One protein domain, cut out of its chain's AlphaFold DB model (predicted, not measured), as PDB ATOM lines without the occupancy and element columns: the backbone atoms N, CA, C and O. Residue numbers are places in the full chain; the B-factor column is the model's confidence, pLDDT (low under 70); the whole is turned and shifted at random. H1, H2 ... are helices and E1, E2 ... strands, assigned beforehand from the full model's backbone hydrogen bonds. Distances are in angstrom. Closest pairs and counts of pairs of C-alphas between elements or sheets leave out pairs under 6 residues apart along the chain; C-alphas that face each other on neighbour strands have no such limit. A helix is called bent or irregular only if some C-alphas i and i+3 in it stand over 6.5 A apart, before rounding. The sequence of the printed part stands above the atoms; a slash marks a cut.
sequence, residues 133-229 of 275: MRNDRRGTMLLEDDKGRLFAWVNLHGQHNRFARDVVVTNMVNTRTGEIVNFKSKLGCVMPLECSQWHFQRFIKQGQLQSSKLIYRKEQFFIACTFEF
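This is residues 133 to 229 of the 275 residues of an uncharacterized protein of Gammaproteobacteria bacterium (UniProt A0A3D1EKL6). What shape do these coordinates draw? A five-strand sheet is curled like part of a barrel and folded back on itself, E3 and E4 facing E2 and E5 with E1 as the hinge. Beside it runs a long, bent two-strand hairpin, E6 and E7, with the short helix H1 near E7. What is it made of? The 97 printed residues hold E1 E2 E3 E4 E5 H1 E6 E7 in chain order, mostly strand, and the large sheet runs E4 E3 E1 E2 E5, antiparallel. The whole is compact, with a radius of gyration of the C-alphas of 13.2 A and spans of 39 by 33 by 23 A.

How does the large sheet start? E1, residues 140 to 144, and E2, residues 150 to 155, form an antiparallel hairpin, with N 143 and O 151 2.8 A apart. E5, residues 188 to 192, is an edge strand antiparallel to E2, with N 152 and O 191 2.8 A apart. How does it fold back? E3, residues 167 to 174, bends by 88 degrees at residue 171; its pairing is staggered, with E4, residues 180 to 185, over 167 to 173 and with E1 over 173 to 174. N 183 of E4 and O 169 are 2.9 A apart, N 173 and O 144 of E1 2.7 A. The closest C-alphas of E3 and E5, those of Val 167 and Cys 189, are 6.5 A apart. Where are the remaining parts? H1, residues 197 to 204, only grazes the large sheet with its residues 200 to 204, and every O i to N i+4 pair in it is within hydrogen-bond range. E6, residues 208 to 217, and E7, residues 220 to 228, form an antiparallel hairpin at 160 degrees, with N 213 and O 224 2.8 A apart. The closest C-alphas of E1 and E6, Thr 140 and Ser 212, are 6.9 A apart; those of H1 and E7, Phe 203 and Phe 227, 6.6 A.

Where does the first strand begin? C-alpha 140 of E1 is at (-38.377, 6.715, -46.290). Which elements are longest? E7 measures 26.3 A from first to last C-alpha and E6 25.8 A, with a bend of 59 degrees at residue 211; E2 measures 16.7 A, E3 and E4 16.2 A each. Where does the last strand end? C-alpha 228 of E7 is at (-41.610, -8.249, -47.790).

How far does it reach? The two C-alphas farthest apart, those of His 160 and Trp 198, are 39.6 A apart. Is anything missing or uncertain? The printed part has no cut, its mean pLDDT is 92.0, and no printed residue is under 70. Which link is long? E2 to E3, with 11 residues between them; the other links are tight.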
ATOM      1  N   MET A 133     -45.546   6.045 -47.980       88.62
ATOM      2  CA  MET A 133     -45.831   5.023 -49.001       88.62
ATOM      3  C   MET A 133     -44.714   4.854 -50.037       88.62
ATOM      4  O   MET A 133     -44.874   4.126 -51.010       88.62
ATOM      5  N   ARG A 134     -43.605   5.584 -49.890       91.19
ATOM      6  CA  ARG A 134     -42.465   5.520 -50.810       91.19
ATOM      7  C   ARG A 134     -41.221   5.097 -50.053       91.19
ATOM      8  O   ARG A 134     -40.992   5.585 -48.948       91.19
ATOM      9  N   ASN A 135     -40.411   4.263 -50.695       91.56
ATOM     10  CA  ASN A 135     -39.177   3.714 -50.129       91.56
ATOM     11  C   ASN A 135     -37.925   4.316 -50.796       91.56
ATOM     12  O   ASN A 135     -36.902   3.655 -50.954       91.56
ATOM     13  N   ASP A 136     -38.054   5.559 -51.264       91.12
ATOM     14  CA  ASP A 136     -37.031   6.331 -51.966       91.12
ATOM     15  C   ASP A 136     -36.826   7.698 -51.280       91.12
ATOM     16  O   ASP A 136     -37.396   8.003 -50.227       91.12
ATOM     17  N   ARG A 137     -36.046   8.586 -51.905       90.25
ATOM     18  CA  ARG A 137     -35.793   9.947 -51.399       90.25
ATOM     19  C   ARG A 137     -37.069  10.785 -51.176       90.25
ATOM     20  O   ARG A 137     -37.040  11.746 -50.398       90.25
ATOM     21  N   ARG A 138     -38.185  10.465 -51.834       89.88
ATOM     22  CA  ARG A 138     -39.482  11.146 -51.665       89.88
ATOM     23  C   ARG A 138     -40.306  10.570 -50.506       89.88
ATOM     24  O   ARG A 138     -41.338  11.149 -50.181       89.88
ATOM     25  N   GLY A 139     -39.854   9.482 -49.878       92.94
ATOM     26  CA  GLY A 139     -40.460   8.873 -48.695       92.94
ATOM     27  C   GLY A 139     -39.430   8.530 -47.619       92.94
ATOM     28  O   GLY A 139     -38.760   9.430 -47.102       92.94
ATOM     29  N   THR A 140     -39.335   7.248 -47.267       95.44
ATOM     30  CA  THR A 140     -38.377   6.715 -46.290       95.44
ATOM     31  C   THR A 140     -37.303   5.882 -46.973       95.44
ATOM     32  O   THR A 140     -37.617   5.056 -47.817       95.44
ATOM     33  N   MET A 141     -36.047   6.024 -46.555       95.81
ATOM     34  CA  MET A 141     -35.009   5.030 -46.850       95.81
ATOM     35  C   MET A 141     -34.358   4.598 -45.547       95.81
ATOM     36  O   MET A 141     -34.038   5.444 -44.710       95.81
ATOM     37  N   LEU A 142     -34.167   3.293 -45.390       96.25
ATOM     38  CA  LEU A 142     -33.343   2.735 -44.328       96.25
ATOM     39  C   LEU A 142     -31.922   2.606 -44.871       96.25
ATOM     40  O   LEU A 142     -31.704   1.997 -45.922       96.25
ATOM     41  N   LEU A 143     -30.993   3.248 -44.183       96.38
ATOM     42  CA  LEU A 143     -29.623   3.465 -44.611       96.38
ATOM     43  C   LEU A 143     -28.665   2.830 -43.605       96.38
ATOM     44  O   LEU A 143     -28.917   2.879 -42.403       96.38
ATOM     45  N   GLU A 144     -27.563   2.286 -44.095       95.62
ATOM     46  CA  GLU A 144     -26.469   1.748 -43.290       95.62
ATOM     47  C   GLU A 144     -25.174   2.472 -43.663       95.62
ATOM     48  O   GLU A 144     -24.934   2.746 -44.838       95.62
ATOM     49  N   ASP A 145     -24.363   2.852 -42.679       94.88
ATOM     50  CA  ASP A 145     -23.048   3.443 -42.941       94.88
ATOM     51  C   ASP A 145     -21.926   2.391 -42.988       94.88
ATOM     52  O   ASP A 145     -22.146   1.196 -42.806       94.88
ATOM     53  N   ASP A 146     -20.694   2.848 -43.201       92.31
ATOM     54  CA  ASP A 146     -19.481   2.022 -43.234       92.31
ATOM     55  C   ASP A 146     -19.173   1.297 -41.910       92.31
ATOM     56  O   ASP A 146     -18.366   0.369 -41.880       92.31
ATOM     57  N   LYS A 147     -19.820   1.700 -40.811       91.50
ATOM     58  CA  LYS A 147     -19.664   1.127 -39.466       91.50
ATOM     59  C   LYS A 147     -20.830   0.217 -39.079       91.50
ATOM     60  O   LYS A 147     -20.906  -0.197 -37.922       91.50
ATOM     61  N   GLY A 148     -21.747  -0.065 -40.003       88.06
ATOM     62  CA  GLY A 148     -22.937  -0.875 -39.750       88.06
ATOM     63  C   GLY A 148     -23.987  -0.188 -38.871       88.06
ATOM     64  O   GLY A 148     -24.831  -0.853 -38.266       88.06
ATOM     65  N   ARG A 149     -23.936   1.144 -38.739       93.06
ATOM     66  CA  ARG A 149     -24.938   1.916 -37.993       93.06
ATOM     67  C   ARG A 149     -26.124   2.215 -38.895       93.06
ATOM     68  O   ARG A 149     -25.962   2.634 -40.039       93.06
ATOM     69  N   LEU A 150     -27.321   2.059 -38.341       95.19
ATOM     70  CA  LEU A 150     -28.563   2.287 -39.064       95.19
ATOM     71  C   LEU A 150     -29.038   3.729 -38.954       95.19
ATOM     72  O   LEU A 150     -29.013   4.346 -37.887       95.19
ATOM     73  N   PHE A 151     -29.576   4.225 -40.059       96.75
ATOM     74  CA  PHE A 151     -30.200   5.528 -40.169       96.75
ATOM     75  C   PHE A 151     -31.510   5.435 -40.954       96.75
ATOM     76  O   PHE A 151     -31.684   4.591 -41.828       96.75
ATOM     77  N   ALA A 152     -32.438   6.349 -40.684       96.12
ATOM     78  CA  ALA A 152     -33.599   6.592 -41.528       96.12
ATOM     79  C   ALA A 152     -33.473   7.958 -42.194       96.12
ATOM     80  O   ALA A 152     -33.451   8.987 -41.514       96.12
ATOM     81  N   TRP A 153     -33.486   7.980 -43.525       96.12
ATOM     82  CA  TRP A 153     -33.929   9.157 -44.263       96.12
ATOM     83  C   TRP A 153     -35.454   9.211 -44.227       96.12
ATOM     84  O   TRP A 153     -36.115   8.229 -44.562       96.12
ATOM     85  N   VAL A 154     -36.022  10.360 -43.863       95.06
ATOM     86  CA  VAL A 154     -37.472  10.586 -43.890       95.06
ATOM     87  C   VAL A 154     -37.773  11.930 -44.543       95.06
ATOM     88  O   VAL A 154     -37.380  12.981 -44.031       95.06
ATOM     89  N   ASN A 155     -38.508  11.917 -45.657       92.94
ATOM     90  CA  ASN A 155     -39.030  13.129 -46.288       92.94
ATOM     91  C   ASN A 155     -40.204  13.689 -45.463       92.94
ATOM     92  O   ASN A 155     -41.223  13.025 -45.263       92.94
ATOM     93  N   LEU A 156     -40.051  14.913 -44.960       90.19
ATOM     94  CA  LEU A 156     -40.962  15.556 -44.005       90.19
ATOM     95  C   LEU A 156     -41.375  16.972 -44.413       90.19
ATOM     96  O   LEU A 156     -42.353  17.508 -43.884       90.19
ATOM     97  N   HIS A 157     -40.624  17.628 -45.288       86.81
ATOM     98  CA  HIS A 157     -40.740  19.053 -45.557       86.81
ATOM     99  C   HIS A 157     -40.969  19.297 -47.048       86.81
ATOM    100  O   HIS A 157     -40.353  18.663 -47.894       86.81
ATOM    101  N   GLY A 158     -41.841  20.255 -47.369       80.38
ATOM    102  CA  GLY A 158     -41.887  20.828 -48.712       80.38
ATOM    103  C   GLY A 158     -40.673  21.729 -48.968       80.38
ATOM    104  O   GLY A 158     -40.053  22.224 -48.024       80.38
ATOM    105  N   GLN A 159     -40.377  21.980 -50.242       72.31
ATOM    106  CA  GLN A 159     -39.179  22.697 -50.705       72.31
ATOM    107  C   GLN A 159     -39.009  24.110 -50.116       72.31
ATOM    108  O   GLN A 159     -37.884  24.537 -49.879       72.31
ATOM    109  N   HIS A 160     -40.112  24.805 -49.820       77.69
ATOM    110  CA  HIS A 160     -40.121  26.181 -49.293       77.69
ATOM    111  C   HIS A 160     -40.434  26.269 -47.792       77.69
ATOM    112  O   HIS A 160     -40.875  27.300 -47.290       77.69
ATOM    113  N   ASN A 161     -40.283  25.173 -47.053       80.88
ATOM    114  CA  ASN A 161     -40.611  25.162 -45.635       80.88
ATOM    115  C   ASN A 161     -39.531  25.877 -44.807       80.88
ATOM    116  O   ASN A 161     -38.364  25.517 -44.891       80.88
ATOM    117  N   ARG A 162     -39.916  26.807 -43.922       82.50
ATOM    118  CA  ARG A 162     -38.987  27.500 -43.003       82.50
ATOM    119  C   ARG A 162     -38.176  26.571 -42.090       82.50
ATOM    120  O   ARG A 162     -37.134  26.958 -41.582       82.50
ATOM    121  N   PHE A 163     -38.678  25.360 -41.844       80.56
ATOM    122  CA  PHE A 163     -38.002  24.348 -41.030       80.56
ATOM    123  C   PHE A 163     -37.078  23.433 -41.844       80.56
ATOM    124  O   PHE A 163     -36.425  22.567 -41.266       80.56
ATOM    125  N   ALA A 164     -37.052  23.582 -43.170       83.88
ATOM    126  CA  ALA A 164     -36.203  22.802 -44.053       83.88
ATOM    127  C   ALA A 164     -34.740  23.236 -43.897       83.88
ATOM    128  O   ALA A 164     -34.413  24.416 -44.023       83.88
ATOM    129  N   ARG A 165     -33.856  22.274 -43.633       85.81
ATOM    130  CA  ARG A 165     -32.406  22.481 -43.527       85.81
ATOM    131  C   ARG A 165     -31.697  21.572 -44.514       85.81
ATOM    132  O   ARG A 165     -32.221  20.515 -44.845       85.81
ATOM    133  N   ASP A 166     -30.529  21.995 -44.985       90.31
ATOM    134  CA  ASP A 166     -29.697  21.149 -45.835       90.31
ATOM    135  C   ASP A 166     -29.259  19.906 -45.062       90.31
ATOM    136  O   ASP A 166     -28.659  20.005 -43.993       90.31
ATOM    137  N   VAL A 167     -29.559  18.743 -45.628       92.56
ATOM    138  CA  VAL A 167     -29.109  17.444 -45.142       92.56
ATOM    139  C   VAL A 167     -28.330  16.776 -46.259       92.56
ATOM    140  O   VAL A 167     -28.774  16.757 -47.411       92.56
ATOM    141  N   VAL A 168     -27.158  16.257 -45.913       94.19
ATOM    142  CA  VAL A 168     -26.267  15.554 -46.830       94.19
ATOM    143  C   VAL A 168     -26.196  14.098 -46.385       94.19
ATOM    144  O   VAL A 168     -25.874  13.819 -45.233       94.19
ATOM    145  N   VAL A 169     -26.538  13.195 -47.295       94.94
ATOM    146  CA  VAL A 169     -26.308  11.756 -47.178       94.94
ATOM    147  C   VAL A 169     -25.130  11.432 -48.076       94.94
ATOM    148  O   VAL A 169     -25.190  11.721 -49.273       94.94
ATOM    149  N   THR A 170     -24.086  10.847 -47.499       95.00
ATOM    150  CA  THR A 170     -22.859  10.495 -48.210       95.00
ATOM    151  C   THR A 170     -22.446   9.086 -47.828       95.00
ATOM    152  O   THR A 170     -22.418   8.775 -46.639       95.00
ATOM    153  N   ASN A 171     -22.094   8.268 -48.820       95.06
ATOM    154  CA  ASN A 171     -21.542   6.921 -48.654       95.06
ATOM    155  C   ASN A 171     -22.359   6.015 -47.717       95.06
ATOM    156  O   ASN A 171     -21.791   5.267 -46.929       95.06
ATOM    157  N   MET A 172     -23.691   6.086 -47.795       96.94
ATOM    158  CA  MET A 172     -24.575   5.184 -47.053       96.94
ATOM    159  C   MET A 172     -25.190   4.156 -47.997       96.94
ATOM    160  O   MET A 172     -25.582   4.500 -49.108       96.94
ATOM    161  N   VAL A 173     -25.309   2.912 -47.556       95.88
ATOM    162  CA  VAL A 173     -25.956   1.824 -48.288       95.88
ATOM    163  C   VAL A 173     -27.462   1.897 -48.070       95.88
ATOM    164  O   VAL A 173     -27.933   1.927 -46.935       95.88
ATOM    165  N   ASN A 174     -28.244   1.907 -49.146       95.50
ATOM    166  CA  ASN A 174     -29.686   1.713 -49.059       95.50
ATOM    167  C   ASN A 174     -29.983   0.235 -48.792       95.50
ATOM    168  O   ASN A 174     -29.851  -0.595 -49.687       95.50
ATOM    169  N   THR A 175     -30.445  -0.086 -47.584       93.06
ATOM    170  CA  THR A 175     -30.737  -1.470 -47.158       93.06
ATOM    171  C   THR A 175     -31.759  -2.185 -48.050       93.06
ATOM    172  O   THR A 175     -31.768  -3.407 -48.107       93.06
ATOM    173  N   ARG A 176     -32.600  -1.447 -48.797       90.88
ATOM    174  CA  ARG A 176     -33.565  -2.033 -49.741       90.88
ATOM    175  C   ARG A 176     -32.917  -2.504 -51.050       90.88
ATOM    176  O   ARG A 176     -33.412  -3.463 -51.637       90.88
ATOM    177  N   THR A 177     -31.910  -1.790 -51.556       90.94
ATOM    178  CA  THR A 177     -31.334  -2.026 -52.899       90.94
ATOM    179  C   THR A 177     -29.885  -2.503 -52.870       90.94
ATOM    180  O   THR A 177     -29.394  -2.986 -53.880       90.94
ATOM    181  N   GLY A 178     -29.190  -2.360 -51.741       91.31
ATOM    182  CA  GLY A 178     -27.753  -2.613 -51.619       91.31
ATOM    183  C   GLY A 178     -26.871  -1.523 -52.237       91.31
ATOM    184  O   GLY A 178     -25.649  -1.599 -52.148       91.31
ATOM    185  N   GLU A 179     -27.456  -0.490 -52.847       94.69
ATOM    186  CA  GLU A 179     -26.706   0.561 -53.534       94.69
ATOM    187  C   GLU A 179     -26.199   1.632 -52.566       94.69
ATOM    188  O   GLU A 179     -26.904   2.051 -51.643       94.69
ATOM    189  N   ILE A 180     -24.996   2.144 -52.830       96.31
ATOM    190  CA  ILE A 180     -24.460   3.314 -52.133       96.31
ATOM    191  C   ILE A 180     -25.163   4.568 -52.659       96.31
ATOM    192  O   ILE A 180     -25.115   4.877 -53.850       96.31
ATOM    193  N   VAL A 181     -25.773   5.333 -51.757       96.25
ATOM    194  CA  VAL A 181     -26.491   6.566 -52.078       96.25
ATOM    195  C   VAL A 181     -25.745   7.806 -51.593       96.25
ATOM    196  O   VAL A 181     -25.240   7.877 -50.473       96.25
ATOM    197  N   ASN A 182     -25.729   8.821 -52.456       95.81
ATOM    198  CA  ASN A 182     -25.158  10.135 -52.190       95.81
ATOM    199  C   ASN A 182     -26.147  11.208 -52.649       95.81
ATOM    200  O   ASN A 182     -26.494  11.273 -53.829       95.81
ATOM    201  N   PHE A 183     -26.630  12.054 -51.740       95.06
ATOM    202  CA  PHE A 183     -27.500  13.165 -52.114       95.06
ATOM    203  C   PHE A 183     -27.537  14.281 -51.074       95.06
ATOM    204  O   PHE A 183     -27.394  14.071 -49.873       95.06
ATOM    205  N   LYS A 184     -27.848  15.488 -51.553       94.06
ATOM    206  CA  LYS A 184     -28.169  16.652 -50.728       94.06
ATOM    207  C   LYS A 184     -29.643  17.012 -50.881       94.06
ATOM    208  O   LYS A 184     -30.150  17.092 -52.003       94.06
ATOM    209  N   SER A 185     -30.351  17.224 -49.773       92.19
ATOM    210  CA  SER A 185     -31.783  17.531 -49.779       92.19
ATOM    211  C   SER A 185     -32.199  18.405 -48.597       92.19
ATOM    212  O   SER A 185     -31.719  18.214 -47.488       92.19
ATOM    213  N   LYS A 186     -33.163  19.305 -48.826       90.69
ATOM    214  CA  LYS A 186     -33.837  20.089 -47.771       90.69
ATOM    215  C   LYS A 186     -35.172  19.486 -47.319       90.69
ATOM    216  O   LYS A 186     -35.808  19.969 -46.388       90.69
ATOM    217  N   LEU A 187     -35.629  18.438 -48.005       91.06
ATOM    218  CA  LEU A 187     -36.996  17.921 -47.889       91.06
ATOM    219  C   LEU A 187     -37.207  16.985 -46.694       91.06
ATOM    220  O   LEU A 187     -38.318  16.519 -46.467       91.06
ATOM    221  N   GLY A 188     -36.174  16.674 -45.924       92.00
ATOM    222  CA  GLY A 188     -36.250  15.621 -44.922       92.00
ATOM    223  C   GLY A 188     -35.142  15.702 -43.893       92.00
ATOM    224  O   GLY A 188     -34.419  16.693 -43.821       92.00
ATOM    225  N   CYS A 189     -35.037  14.650 -43.097       92.69
ATOM    226  CA  CYS A 189     -33.984  14.475 -42.109       92.69
ATOM    227  C   CYS A 189     -33.409  13.063 -42.190       92.69
ATOM    228  O   CYS A 189     -34.125  12.121 -42.530       92.69
ATOM    229  N   VAL A 190     -32.131  12.943 -41.837       94.50
ATOM    230  CA  VAL A 190     -31.477  11.669 -41.531       94.50
ATOM    231  C   VAL A 190     -31.432  11.551 -40.019       94.50
ATOM    232  O   VAL A 190     -30.999  12.490 -39.352       94.50
ATOM    233  N   MET A 191     -31.897  10.428 -39.487       94.00
ATOM    234  CA  MET A 191     -31.897  10.158 -38.051       94.00
ATOM    235  C   MET A 191     -31.225   8.817 -37.780       94.00
ATOM    236  O   MET A 191     -31.501   7.880 -38.528       94.00
ATOM    237  N   PRO A 192     -30.389   8.695 -36.736       95.06
ATOM    238  CA  PRO A 192     -29.914   7.391 -36.298       95.06
ATOM    239  C   PRO A 192     -31.095   6.539 -35.825       95.06
ATOM    240  O   PRO A 192     -32.070   7.063 -35.280       95.06
ATOM    241  N   LEU A 193     -31.008   5.232 -36.051       94.88
ATOM    242  CA  LEU A 193     -31.995   4.262 -35.602       94.88
ATOM    243  C   LEU A 193     -31.404   3.361 -34.531       94.88
ATOM    244  O   LEU A 193     -30.283   2.873 -34.652       94.88
ATOM    245  N   GLU A 194     -32.219   3.086 -33.524       92.94
ATOM    246  CA  GLU A 194     -31.951   2.066 -32.526       92.94
ATOM    247  C   GLU A 194     -32.974   0.944 -32.700       92.94
ATOM    248  O   GLU A 194     -34.183   1.179 -32.743       92.94
ATOM    249  N   CYS A 195     -32.488  -0.284 -32.849       91.00
ATOM    250  CA  CYS A 195     -33.325  -1.475 -32.856       91.00
ATOM    251  C   CYS A 195     -32.546  -2.652 -32.267       91.00
ATOM    252  O   CYS A 195     -31.314  -2.651 -32.244       91.00
ATOM    253  N   SER A 196     -33.262  -3.660 -31.766       90.31
ATOM    254  CA  SER A 196     -32.601  -4.862 -31.257       90.31
ATOM    255  C   SER A 196     -31.928  -5.643 -32.389       90.31
ATOM    256  O   SER A 196     -32.366  -5.605 -33.541       90.31
ATOM    257  N   GLN A 197     -30.905  -6.428 -32.042       89.50
ATOM    258  CA  GLN A 197     -30.204  -7.289 -33.000       89.50
ATOM    259  C   GLN A 197     -31.147  -8.241 -33.743       89.50
ATOM    260  O   GLN A 197     -30.961  -8.498 -34.930       89.50
ATOM    261  N   TRP A 198     -32.202  -8.709 -33.074       92.44
ATOM    262  CA  TRP A 198     -33.230  -9.527 -33.708       92.44
ATOM    263  C   TRP A 198     -33.935  -8.791 -34.856       92.44
ATOM    264  O   TRP A 198     -34.062  -9.354 -35.942       92.44
ATOM    265  N   HIS A 199     -34.325  -7.523 -34.666       91.19
ATOM    266  CA  HIS A 199     -34.962  -6.743 -35.730       91.19
ATOM    267  C   HIS A 199     -34.025  -6.544 -36.924       91.19
ATOM    268  O   HIS A 199     -34.437  -6.698 -38.074       91.19
ATOM    269  N   PHE A 200     -32.757  -6.240 -36.654       90.12
ATOM    270  CA  PHE A 200     -31.762  -6.046 -37.700       90.12
ATOM    271  C   PHE A 200     -31.549  -7.316 -38.532       90.12
ATOM    272  O   PHE A 200     -31.688  -7.293 -39.755       90.12
ATOM    273  N   GLN A 201     -31.276  -8.442 -37.873       91.06
ATOM    274  CA  GLN A 201     -30.982  -9.705 -38.551       91.06
ATOM    275  C   GLN A 201     -32.205 -10.265 -39.279       91.06
ATOM    276  O   GLN A 201     -32.083 -10.745 -40.403       91.06
ATOM    277  N   ARG A 202     -33.389 -10.198 -38.655       89.94
ATOM    278  CA  ARG A 202     -34.600 -10.804 -39.213       89.94
ATOM    279  C   ARG A 202     -35.280  -9.937 -40.262       89.94
ATOM    280  O   ARG A 202     -35.816 -10.501 -41.199       89.94
ATOM    281  N   PHE A 203     -35.289  -8.612 -40.119       92.19
ATOM    282  CA  PHE A 203     -36.059  -7.734 -41.012       92.19
ATOM    283  C   PHE A 203     -35.173  -6.906 -41.930       92.19
ATOM    284  O   PHE A 203     -35.379  -6.935 -43.134       92.19
ATOM    285  N   ILE A 204     -34.176  -6.200 -41.391       91.12
ATOM    286  CA  ILE A 204     -33.357  -5.280 -42.199       91.12
ATOM    287  C   ILE A 204     -32.483  -6.037 -43.200       91.12
ATOM    288  O   ILE A 204     -32.363  -5.611 -44.342       91.12
ATOM    289  N   LYS A 205     -31.894  -7.166 -42.789       89.38
ATOM    290  CA  LYS A 205     -31.017  -7.966 -43.658       89.38
ATOM    291  C   LYS A 205     -31.746  -8.904 -44.615       89.38
ATOM    292  O   LYS A 205     -31.231  -9.175 -45.693       89.38
ATOM    293  N   GLN A 206     -32.884  -9.459 -44.201       89.81
ATOM    294  CA  GLN A 206     -33.592 -10.503 -44.960       89.81
ATOM    295  C   GLN A 206     -34.818  -9.976 -45.711       89.81
ATOM    296  O   GLN A 206     -35.305 -10.641 -46.621       89.81
ATOM    297  N   GLY A 207     -35.356  -8.827 -45.302       91.62
ATOM    298  CA  GLY A 207     -36.613  -8.295 -45.807       91.62
ATOM    299  C   GLY A 207     -36.426  -7.055 -46.671       91.62
ATOM    300  O   GLY A 207     -35.524  -6.247 -46.470       91.62
ATOM    301  N   GLN A 208     -37.354  -6.854 -47.601       91.88
ATOM    302  CA  GLN A 208     -37.419  -5.663 -48.433       91.88
ATOM    303  C   GLN A 208     -38.456  -4.682 -47.872       91.88
ATOM    304  O   GLN A 208     -39.650  -4.976 -47.855       91.88
ATOM    305  N   LEU A 209     -38.019  -3.500 -47.421       92.50
ATOM    306  CA  LEU A 209     -38.907  -2.464 -46.870       92.50
ATOM    307  C   LEU A 209     -40.009  -2.080 -47.868       92.50
ATOM    308  O   LEU A 209     -39.677  -1.577 -48.935       92.50
ATOM    309  N   GLN A 210     -41.287  -2.208 -47.503       91.44
ATOM    310  CA  GLN A 210     -42.437  -1.874 -48.361       91.44
ATOM    311  C   GLN A 210     -43.147  -0.575 -47.992       91.44
ATOM    312  O   GLN A 210     -43.616   0.149 -48.870       91.44
ATOM    313  N   SER A 211     -43.249  -0.270 -46.706       92.12
ATOM    314  CA  SER A 211     -43.855   0.970 -46.238       92.12
ATOM    315  C   SER A 211     -43.344   1.309 -44.850       92.12
ATOM    316  O   SER A 211     -42.785   0.457 -44.151       92.12
ATOM    317  N   SER A 212     -43.560   2.552 -44.431       95.44
ATOM    318  CA  SER A 212     -43.243   2.967 -43.074       95.44
ATOM    319  C   SER A 212     -44.302   3.900 -42.491       95.44
ATOM    320  O   SER A 212     -45.085   4.550 -43.190       95.44
ATOM    321  N   LYS A 213     -44.339   3.960 -41.162       96.06
ATOM    322  CA  LYS A 213     -45.118   4.916 -40.381       96.06
ATOM    323  C   LYS A 213     -44.208   5.583 -39.369       96.06
ATOM    324  O   LYS A 213     -43.593   4.914 -38.544       96.06
ATOM    325  N   LEU A 214     -44.173   6.908 -39.401       96.38
ATOM    326  CA  LEU A 214     -43.534   7.698 -38.362       96.38
ATOM    327  C   LEU A 214     -44.539   7.948 -37.233       96.38
ATOM    328  O   LEU A 214     -45.621   8.486 -37.463       96.38
ATOM    329  N   ILE A 215     -44.176   7.576 -36.012       95.69
ATOM    330  CA  ILE A 215     -45.024   7.638 -34.822       95.69
ATOM    331  C   ILE A 215     -44.339   8.532 -33.792       95.69
ATOM    332  O   ILE A 215     -43.138   8.420 -33.577       95.69
ATOM    333  N   TYR A 216     -45.108   9.404 -33.146       94.31
ATOM    334  CA  TYR A 216     -44.659  10.175 -31.992       94.31
ATOM    335  C   TYR A 216     -45.448   9.713 -30.774       94.31
ATOM    336  O   TYR A 216     -46.679   9.748 -30.794       94.31
ATOM    337  N   ARG A 217     -44.751   9.231 -29.746       89.69
ATOM    338  CA  ARG A 217     -45.369   8.709 -28.525       89.69
ATOM    339  C   ARG A 217     -44.404   8.891 -27.363       89.69
ATOM    340  O   ARG A 217     -43.244   8.524 -27.496       89.69
ATOM    341  N   LYS A 218     -44.894   9.395 -26.223       87.69
ATOM    342  CA  LYS A 218     -44.079   9.597 -25.005       87.69
ATOM    343  C   LYS A 218     -42.776  10.362 -25.297       87.69
ATOM    344  O   LYS A 218     -41.700   9.927 -24.913       87.69
ATOM    345  N   GLU A 219     -42.887  11.455 -26.053       89.44
ATOM    346  CA  GLU A 219     -41.755  12.320 -26.435       89.44
ATOM    347  C   GLU A 219     -40.679  11.667 -27.319       89.44
ATOM    348  O   GLU A 219     -39.665  12.287 -27.637       89.44
ATOM    349  N   GLN A 220     -40.931  10.451 -27.802       92.75
ATOM    350  CA  GLN A 220     -40.028   9.702 -28.665       92.75
ATOM    351  C   GLN A 220     -40.621   9.515 -30.060       92.75
ATOM    352  O   GLN A 220     -41.842   9.504 -30.256       92.75
ATOM    353  N   PHE A 221     -39.730   9.361 -31.040       95.19
ATOM    354  CA  PHE A 221     -40.088   9.028 -32.411       95.19
ATOM    355  C   PHE A 221     -39.789   7.562 -32.686       95.19
ATOM    356  O   PHE A 221     -38.685   7.092 -32.435       95.19
ATOM    357  N   PHE A 222     -40.764   6.872 -33.262       95.81
ATOM    358  CA  PHE A 222     -40.627   5.496 -33.715       95.81
ATOM    359  C   PHE A 222     -40.887   5.445 -35.211       95.81
ATOM    360  O   PHE A 222     -41.796   6.115 -35.710       95.81
ATOM    361  N   ILE A 223     -40.119   4.628 -35.922       95.19
ATOM    362  CA  ILE A 223     -40.419   4.272 -37.303       95.19
ATOM    363  C   ILE A 223     -40.868   2.814 -37.329       95.19
ATOM    364  O   ILE A 223     -40.109   1.905 -37.008       95.19
ATOM    365  N   ALA A 224     -42.141   2.597 -37.638       95.56
ATOM    366  CA  ALA A 224     -42.683   1.264 -37.846       95.56
ATOM    367  C   ALA A 224     -42.586   0.946 -39.334       95.56
ATOM    368  O   ALA A 224     -43.114   1.696 -40.151       95.56
ATOM    369  N   CYS A 225     -41.912  -0.142 -39.681       94.56
ATOM    370  CA  CYS A 225     -41.637  -0.530 -41.059       94.56
ATOM    371  C   CYS A 225     -42.306  -1.869 -41.371       94.56
ATOM    372  O   CYS A 225     -42.336  -2.756 -40.520       94.56
ATOM    373  N   THR A 226     -42.817  -2.023 -42.591       93.94
ATOM    374  CA  THR A 226     -43.277  -3.316 -43.111       93.94
ATOM    375  C   THR A 226     -42.256  -3.861 -44.095       93.94
ATOM    376  O   THR A 226     -41.695  -3.101 -44.883       93.94
ATOM    377  N   PHE A 227     -42.030  -5.172 -44.066       94.06
ATOM    378  CA  PHE A 227     -41.044  -5.841 -44.909       94.06
ATOM    379  C   PHE A 227     -41.706  -6.968 -45.690       94.06
ATOM    380  O   PHE A 227     -42.557  -7.679 -45.162       94.06
ATOM    381  N   GLU A 228     -41.308  -7.102 -46.945       93.44
ATOM    382  CA  GLU A 228     -41.610  -8.249 -47.790       93.44
ATOM    383  C   GLU A 228     -40.464  -9.254 -47.689       93.44
ATOM    384  O   GLU A 228     -39.297  -8.864 -47.688       93.44
ATOM    385  N   PHE A 229     -40.803 -10.537 -47.597       91.62
ATOM    386  CA  PHE A 229     -39.843 -11.630 -47.533       91.62
ATOM    387  C   PHE A 229     -40.085 -12.562 -48.706       91.62
ATOM    388  O   PHE A 229     -41.212 -13.002 -48.921       91.62
TER     389      PHE A 229